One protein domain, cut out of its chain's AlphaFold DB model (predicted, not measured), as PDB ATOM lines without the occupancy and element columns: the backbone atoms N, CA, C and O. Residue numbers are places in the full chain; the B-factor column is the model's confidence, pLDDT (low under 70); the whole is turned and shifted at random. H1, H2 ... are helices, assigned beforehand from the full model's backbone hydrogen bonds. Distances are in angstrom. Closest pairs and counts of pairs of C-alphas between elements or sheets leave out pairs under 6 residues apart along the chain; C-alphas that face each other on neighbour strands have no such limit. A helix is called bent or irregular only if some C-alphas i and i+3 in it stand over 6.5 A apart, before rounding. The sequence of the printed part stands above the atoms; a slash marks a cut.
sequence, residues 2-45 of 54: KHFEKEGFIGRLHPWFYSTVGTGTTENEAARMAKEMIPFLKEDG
ATOM      1  N   LYS A   2     255.738 134.885 267.742       82.75
ATOM      2  CA  LYS A   2     255.692 136.356 267.541       82.75
ATOM      3  C   LYS A   2     254.795 136.824 266.382       82.75
ATOM      4  O   LYS A   2     254.235 137.909 266.434       82.75
ATOM      5  N   HIS A   3     254.642 136.001 265.347       88.75
ATOM      6  CA  HIS A   3     253.712 136.275 264.255       88.75
ATOM      7  C   HIS A   3     252.246 136.296 264.717       88.75
ATOM      8  O   HIS A   3     251.542 137.232 264.372       88.75
ATOM      9  N   PHE A   4     251.831 135.353 265.571       85.62
ATOM     10  CA  PHE A   4     250.470 135.289 266.123       85.62
ATOM     11  C   PHE A   4     250.147 136.470 267.046       85.62
ATOM     12  O   PHE A   4     249.003 136.904 267.098       85.62
ATOM     13  N   GLU A   5     251.149 137.005 267.749       87.19
ATOM     14  CA  GLU A   5     251.007 138.253 268.510       87.19
ATOM     15  C   GLU A   5     250.800 139.445 267.563       87.19
ATOM     16  O   GLU A   5     249.898 140.251 267.764       87.19
ATOM     17  N   LYS A   6     251.571 139.516 266.467       86.94
ATOM     18  CA  LYS A   6     251.426 140.564 265.444       86.94
ATOM     19  C   LYS A   6     250.082 140.499 264.706       86.94
ATOM     20  O   LYS A   6     249.548 141.536 264.330       86.94
ATOM     21  N   GLU A   7     249.561 139.298 264.480       90.38
ATOM     22  CA  GLU A   7     248.256 139.060 263.848       90.38
ATOM     23  C   GLU A   7     247.074 139.200 264.821       90.38
ATOM     24  O   GLU A   7     245.925 139.187 264.387       90.38
ATOM     25  N   GLY A   8     247.333 139.359 266.125       87.75
ATOM     26  CA  GLY A   8     246.305 139.563 267.148       87.75
ATOM     27  C   GLY A   8     245.589 138.291 267.613       87.75
ATOM     28  O   GLY A   8     244.607 138.384 268.347       87.75
ATOM     29  N   PHE A   9     246.068 137.101 267.232       88.12
ATOM     30  CA  PHE A   9     245.512 135.826 267.704       88.12
ATOM     31  C   PHE A   9     245.782 135.575 269.193       88.12
ATOM     32  O   PHE A   9     245.010 134.884 269.854       88.12
ATOM     33  N   ILE A  10     246.881 136.119 269.721       89.19
ATOM     34  CA  ILE A  10     247.249 136.060 271.139       89.19
ATOM     35  C   ILE A  10     247.573 137.468 271.642       89.19
ATOM     36  O   ILE A  10     248.067 138.293 270.879       89.19
ATOM     37  N   GLY A  11     247.314 137.741 272.925       86.62
ATOM     38  CA  GLY A  11     247.506 139.077 273.502       86.62
ATOM     39  C   GLY A  11     248.973 139.513 273.567       86.62
ATOM     40  O   GLY A  11     249.350 140.518 272.975       86.62
ATOM     41  N   ARG A  12     249.804 138.769 274.305       89.31
ATOM     42  CA  ARG A  12     251.249 139.012 274.418       89.31
ATOM     43  C   ARG A  12     251.966 137.727 274.809       89.31
ATOM     44  O   ARG A  12     251.434 136.945 275.597       89.31
ATOM     45  N   LEU A  13     253.181 137.527 274.308       90.94
ATOM     46  CA  LEU A  13     254.066 136.489 274.833       90.94
ATOM     47  C   LEU A  13     254.663 136.873 276.189       90.94
ATOM     48  O   LEU A  13     255.133 137.990 276.398       90.94
ATOM     49  N   HIS A  14     254.685 135.905 277.098       91.50
ATOM     50  CA  HIS A  14     255.358 136.045 278.380       91.50
ATOM     51  C   HIS A  14     256.867 136.322 278.178       91.50
ATOM     52  O   HIS A  14     257.473 135.701 277.299       91.50
ATOM     53  N   PRO A  15     257.495 137.233 278.953       90.75
ATOM     54  CA  PRO A  15     258.901 137.606 278.757       90.75
ATOM     55  C   PRO A  15     259.882 136.461 279.039       90.75
ATOM     56  O   PRO A  15     260.986 136.453 278.494       90.75
ATOM     57  N   TRP A  16     259.477 135.491 279.860       91.56
ATOM     58  CA  TRP A  16     260.287 134.333 280.230       91.56
ATOM     59  C   TRP A  16     259.777 133.049 279.586       91.56
ATOM     60  O   TRP A  16     258.571 132.797 279.545       91.56
ATOM     61  N   PHE A  17     260.720 132.220 279.139       90.38
ATOM     62  CA  PHE A  17     260.482 130.848 278.712       90.38
ATOM     63  C   PHE A  17     260.875 129.894 279.841       90.38
ATOM     64  O   PHE A  17     262.019 129.910 280.298       90.38
ATOM     65  N   TYR A  18     259.932 129.062 280.273       90.44
ATOM     66  CA  TYR A  18     260.155 128.059 281.309       90.44
ATOM     67  C   TYR A  18     260.340 126.688 280.666       90.44
ATOM     68  O   TYR A  18     259.548 126.288 279.816       90.44
ATOM     69  N   SER A  19     261.368 125.962 281.096       90.00
ATOM     70  CA  SER A  19     261.640 124.598 280.647       90.00
ATOM     71  C   SER A  19     261.994 123.725 281.835       90.00
ATOM     72  O   SER A  19     262.732 124.148 282.725       90.00
ATOM     73  N   THR A  20     261.504 122.490 281.828       88.25
ATOM     74  CA  THR A  20     262.052 121.429 282.675       88.25
ATOM     75  C   THR A  20     263.366 120.927 282.076       88.25
ATOM     76  O   THR A  20     263.682 121.207 280.915       88.25
ATOM     77  N   VAL A  21     264.148 120.188 282.862       83.88
ATOM     78  CA  VAL A  21     265.393 119.565 282.386       83.88
ATOM     79  C   VAL A  21     265.117 118.242 281.649       83.88
ATOM     80  O   VAL A  21     264.067 117.627 281.842       83.88
ATOM     81  N   GLY A  22     266.031 117.852 280.750       75.25
ATOM     82  CA  GLY A  22     265.879 116.757 279.778       75.25
ATOM     83  C   GLY A  22     266.025 115.332 280.336       75.25
ATOM     84  O   GLY A  22     265.680 115.057 281.482       75.25
ATOM     85  N   THR A  23     266.499 114.407 279.492       74.50
ATOM     86  CA  THR A  23     266.545 112.950 279.732       74.50
ATOM     87  C   THR A  23     267.020 112.577 281.141       74.50
ATOM     88  O   THR A  23     268.156 112.846 281.520       74.50
ATOM     89  N   GLY A  24     266.134 111.928 281.906       79.31
ATOM     90  CA  GLY A  24     266.371 111.528 283.300       79.31
ATOM     91  C   GLY A  24     265.465 112.215 284.328       79.31
ATOM     92  O   GLY A  24     265.445 111.797 285.485       79.31
ATOM     93  N   THR A  25     264.678 113.219 283.929       84.38
ATOM     94  CA  THR A  25     263.672 113.832 284.810       84.38
ATOM     95  C   THR A  25     262.559 112.843 285.132       84.38
ATOM     96  O   THR A  25     261.820 112.409 284.250       84.38
ATOM     97  N   THR A  26     262.421 112.498 286.411       89.88
ATOM     98  CA  THR A  26     261.273 111.719 286.884       89.88
ATOM     99  C   THR A  26     260.001 112.561 286.822       89.88
ATOM    100  O   THR A  26     260.047 113.786 286.943       89.88
ATOM    101  N   GLU A  27     258.845 111.911 286.705       89.00
ATOM    102  CA  GLU A  27     257.546 112.598 286.738       89.00
ATOM    103  C   GLU A  27     257.384 113.464 287.999       89.00
ATOM    104  O   GLU A  27     256.880 114.586 287.934       89.00
ATOM    105  N   ASN A  28     257.890 112.982 289.140       92.38
ATOM    106  CA  ASN A  28     257.866 113.716 290.404       92.38
ATOM    107  C   ASN A  28     258.706 114.998 290.355       92.38
ATOM    108  O   ASN A  28     258.268 116.035 290.854       92.38
ATOM    109  N   GLU A  29     259.884 114.952 289.733       92.25
ATOM    110  CA  GLU A  29     260.723 116.139 289.561       92.25
ATOM    111  C   GLU A  29     260.085 117.145 288.598       92.25
ATOM    112  O   GLU A  29     260.068 118.342 288.888       92.25
ATOM    113  N   ALA A  30     259.478 116.678 287.501       91.06
ATOM    114  CA  ALA A  30     258.718 117.543 286.598       91.06
ATOM    115  C   ALA A  30     257.554 118.238 287.328       91.06
ATOM    116  O   ALA A  30     257.360 119.448 287.190       91.06
ATOM    117  N   ALA A  31     256.823 117.502 288.170       92.69
ATOM    118  CA  ALA A  31     255.742 118.057 288.980       92.69
ATOM    119  C   ALA A  31     256.241 119.068 290.029       92.69
ATOM    120  O   ALA A  31     255.570 120.071 290.281       92.69
ATOM    121  N   ARG A  32     257.413 118.837 290.638       94.56
ATOM    122  CA  ARG A  32     258.050 119.796 291.558       94.56
ATOM    123  C   ARG A  32     258.408 121.095 290.833       94.56
ATOM    124  O   ARG A  32     257.997 122.160 291.285       94.56
ATOM    125  N   MET A  33     259.082 121.003 289.686       93.81
ATOM    126  CA  MET A  33     259.438 122.168 288.863       93.81
ATOM    127  C   MET A  33     258.197 122.960 288.433       93.81
ATOM    128  O   MET A  33     258.173 124.183 288.543       93.81
ATOM    129  N   ALA A  34     257.123 122.280 288.023       92.12
ATOM    130  CA  ALA A  34     255.868 122.944 287.677       92.12
ATOM    131  C   ALA A  34     255.285 123.743 288.858       92.12
ATOM    132  O   ALA A  34     254.842 124.878 288.676       92.12
ATOM    133  N   LYS A  35     255.324 123.197 290.084       95.19
ATOM    134  CA  LYS A  35     254.863 123.904 291.296       95.19
ATOM    135  C   LYS A  35     255.675 125.164 291.596       95.19
ATOM    136  O   LYS A  35     255.115 126.102 292.152       95.19
ATOM    137  N   GLU A  36     256.949 125.191 291.221       94.44
ATOM    138  CA  GLU A  36     257.820 126.364 291.366       94.44
ATOM    139  C   GLU A  36     257.553 127.419 290.283       94.44
ATOM    140  O   GLU A  36     257.642 128.610 290.558       94.44
ATOM    141  N   MET A  37     257.169 127.003 289.071       94.75
ATOM    142  CA  MET A  37     256.886 127.908 287.945       94.75
ATOM    143  C   MET A  37     255.506 128.577 288.035       94.75
ATOM    144  O   MET A  37     255.360 129.753 287.702       94.75
ATOM    145  N   ILE A  38     254.480 127.843 288.484       94.00
ATOM    146  CA  ILE A  38     253.078 128.303 288.508       94.00
ATOM    147  C   ILE A  38     252.863 129.637 289.255       94.00
ATOM    148  O   ILE A  38     252.075 130.440 288.755       94.00
ATOM    149  N   PRO A  39     253.491 129.910 290.418       96.19
ATOM    150  CA  PRO A  39     253.337 131.187 291.116       96.19
ATOM    151  C   PRO A  39     253.690 132.399 290.251       96.19
ATOM    152  O   PRO A  39     252.889 133.325 290.190       96.19
ATOM    153  N   PHE A  40     254.805 132.345 289.513       94.38
ATOM    154  CA  PHE A  40     255.228 133.431 288.622       94.38
ATOM    155  C   PHE A  40     254.218 133.656 287.494       94.38
ATOM    156  O   PHE A  40     253.787 134.774 287.251       94.38
ATOM    157  N   LEU A  41     253.748 132.570 286.869       94.31
ATOM    158  CA  LEU A  41     252.752 132.653 285.797       94.31
ATOM    159  C   LEU A  41     251.426 133.257 286.282       94.31
ATOM    160  O   LEU A  41     250.769 133.991 285.545       94.31
ATOM    161  N   LYS A  42     251.020 132.948 287.519       94.25
ATOM    162  CA  LYS A  42     249.818 133.524 288.135       94.25
ATOM    163  C   LYS A  42     249.998 135.003 288.468       94.25
ATOM    164  O   LYS A  42     249.070 135.771 288.236       94.25
ATOM    165  N   GLU A  43     251.152 135.377 289.012       95.62
ATOM    166  CA  GLU A  43     251.494 136.768 289.328       95.62
ATOM    167  C   GLU A  43     251.508 137.641 288.067       95.62
ATOM    168  O   GLU A  43     250.920 138.721 288.060       95.62
ATOM    169  N   ASP A  44     252.047 137.113 286.967       94.56
ATOM    170  CA  ASP A  44     252.113 137.789 285.667       94.56
ATOM    171  C   ASP A  44     250.793 137.730 284.867       94.56
ATOM    172  O   ASP A  44     250.711 138.219 283.736       94.56
ATOM    173  N   GLY A  45     249.731 137.144 285.435       93.94
ATOM    174  CA  GLY A  45     248.402 137.101 284.819       93.94
ATOM    175  C   GLY A  45     248.320 136.234 283.558       93.94
ATOM    176  O   GLY A  45     247.489 136.489 282.683       93.94
TER     177      GLY A  45
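What this domain is: This is residues 2 to 45 of the 54 residues of the protein "Betaine reductase complex component B subunit beta" of bioreactor metagenome (UniProt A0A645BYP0). One long helix, H2, and a long stretch without a named element, residues 7 to 26, make an open hairpin-like shape: the stretch runs out from the short helix H1, and at residues 23 to 28, which stand free, the backbone turns and H2 folds back along the stretch. H1 sits at the far end of the stretch as a single small turn, away from H2. The printed part has 44 residues with two named helices, H1 then H2, and no named strand; its class is all helix, though just 22 of the 44 residues are in named elements. It is only just loose, close to extended, with a radius of gyration of the C-alphas of 13.8 A, and only just elongated, spanning 38 by 24 by 14 A.

Where its parts are: H1 is residues 2 to 6, 6.3 A from first to last C-alpha, and begins with C-alpha 2 at (255.692, 136.356, 267.541). H2 is residues 27 to 43, 25.1 A long, from C-alpha 27 at (257.546, 112.598, 286.738) to C-alpha 43 at (251.494, 136.768, 289.328).

How they stand to each other: H1 and H2 are apart, with no C-alpha of the one within 8 A of the other. H2 has a kink of 29 degrees near residue 36 and is irregular, but only just: C-alphas 36 and 39 are 6.6 A apart. In H1 every O i to N i+4 pair is within hydrogen-bond range; in H2, 11 of 13 are.

The domain as a whole: The two C-alphas farthest apart, those of Glu 7 and Gly 24, are 38.3 A apart. The link from H1 to H2 is long, with 20 residues. The printed part has no cut. Its mean pLDDT is 89.8, and no printed residue is under 70.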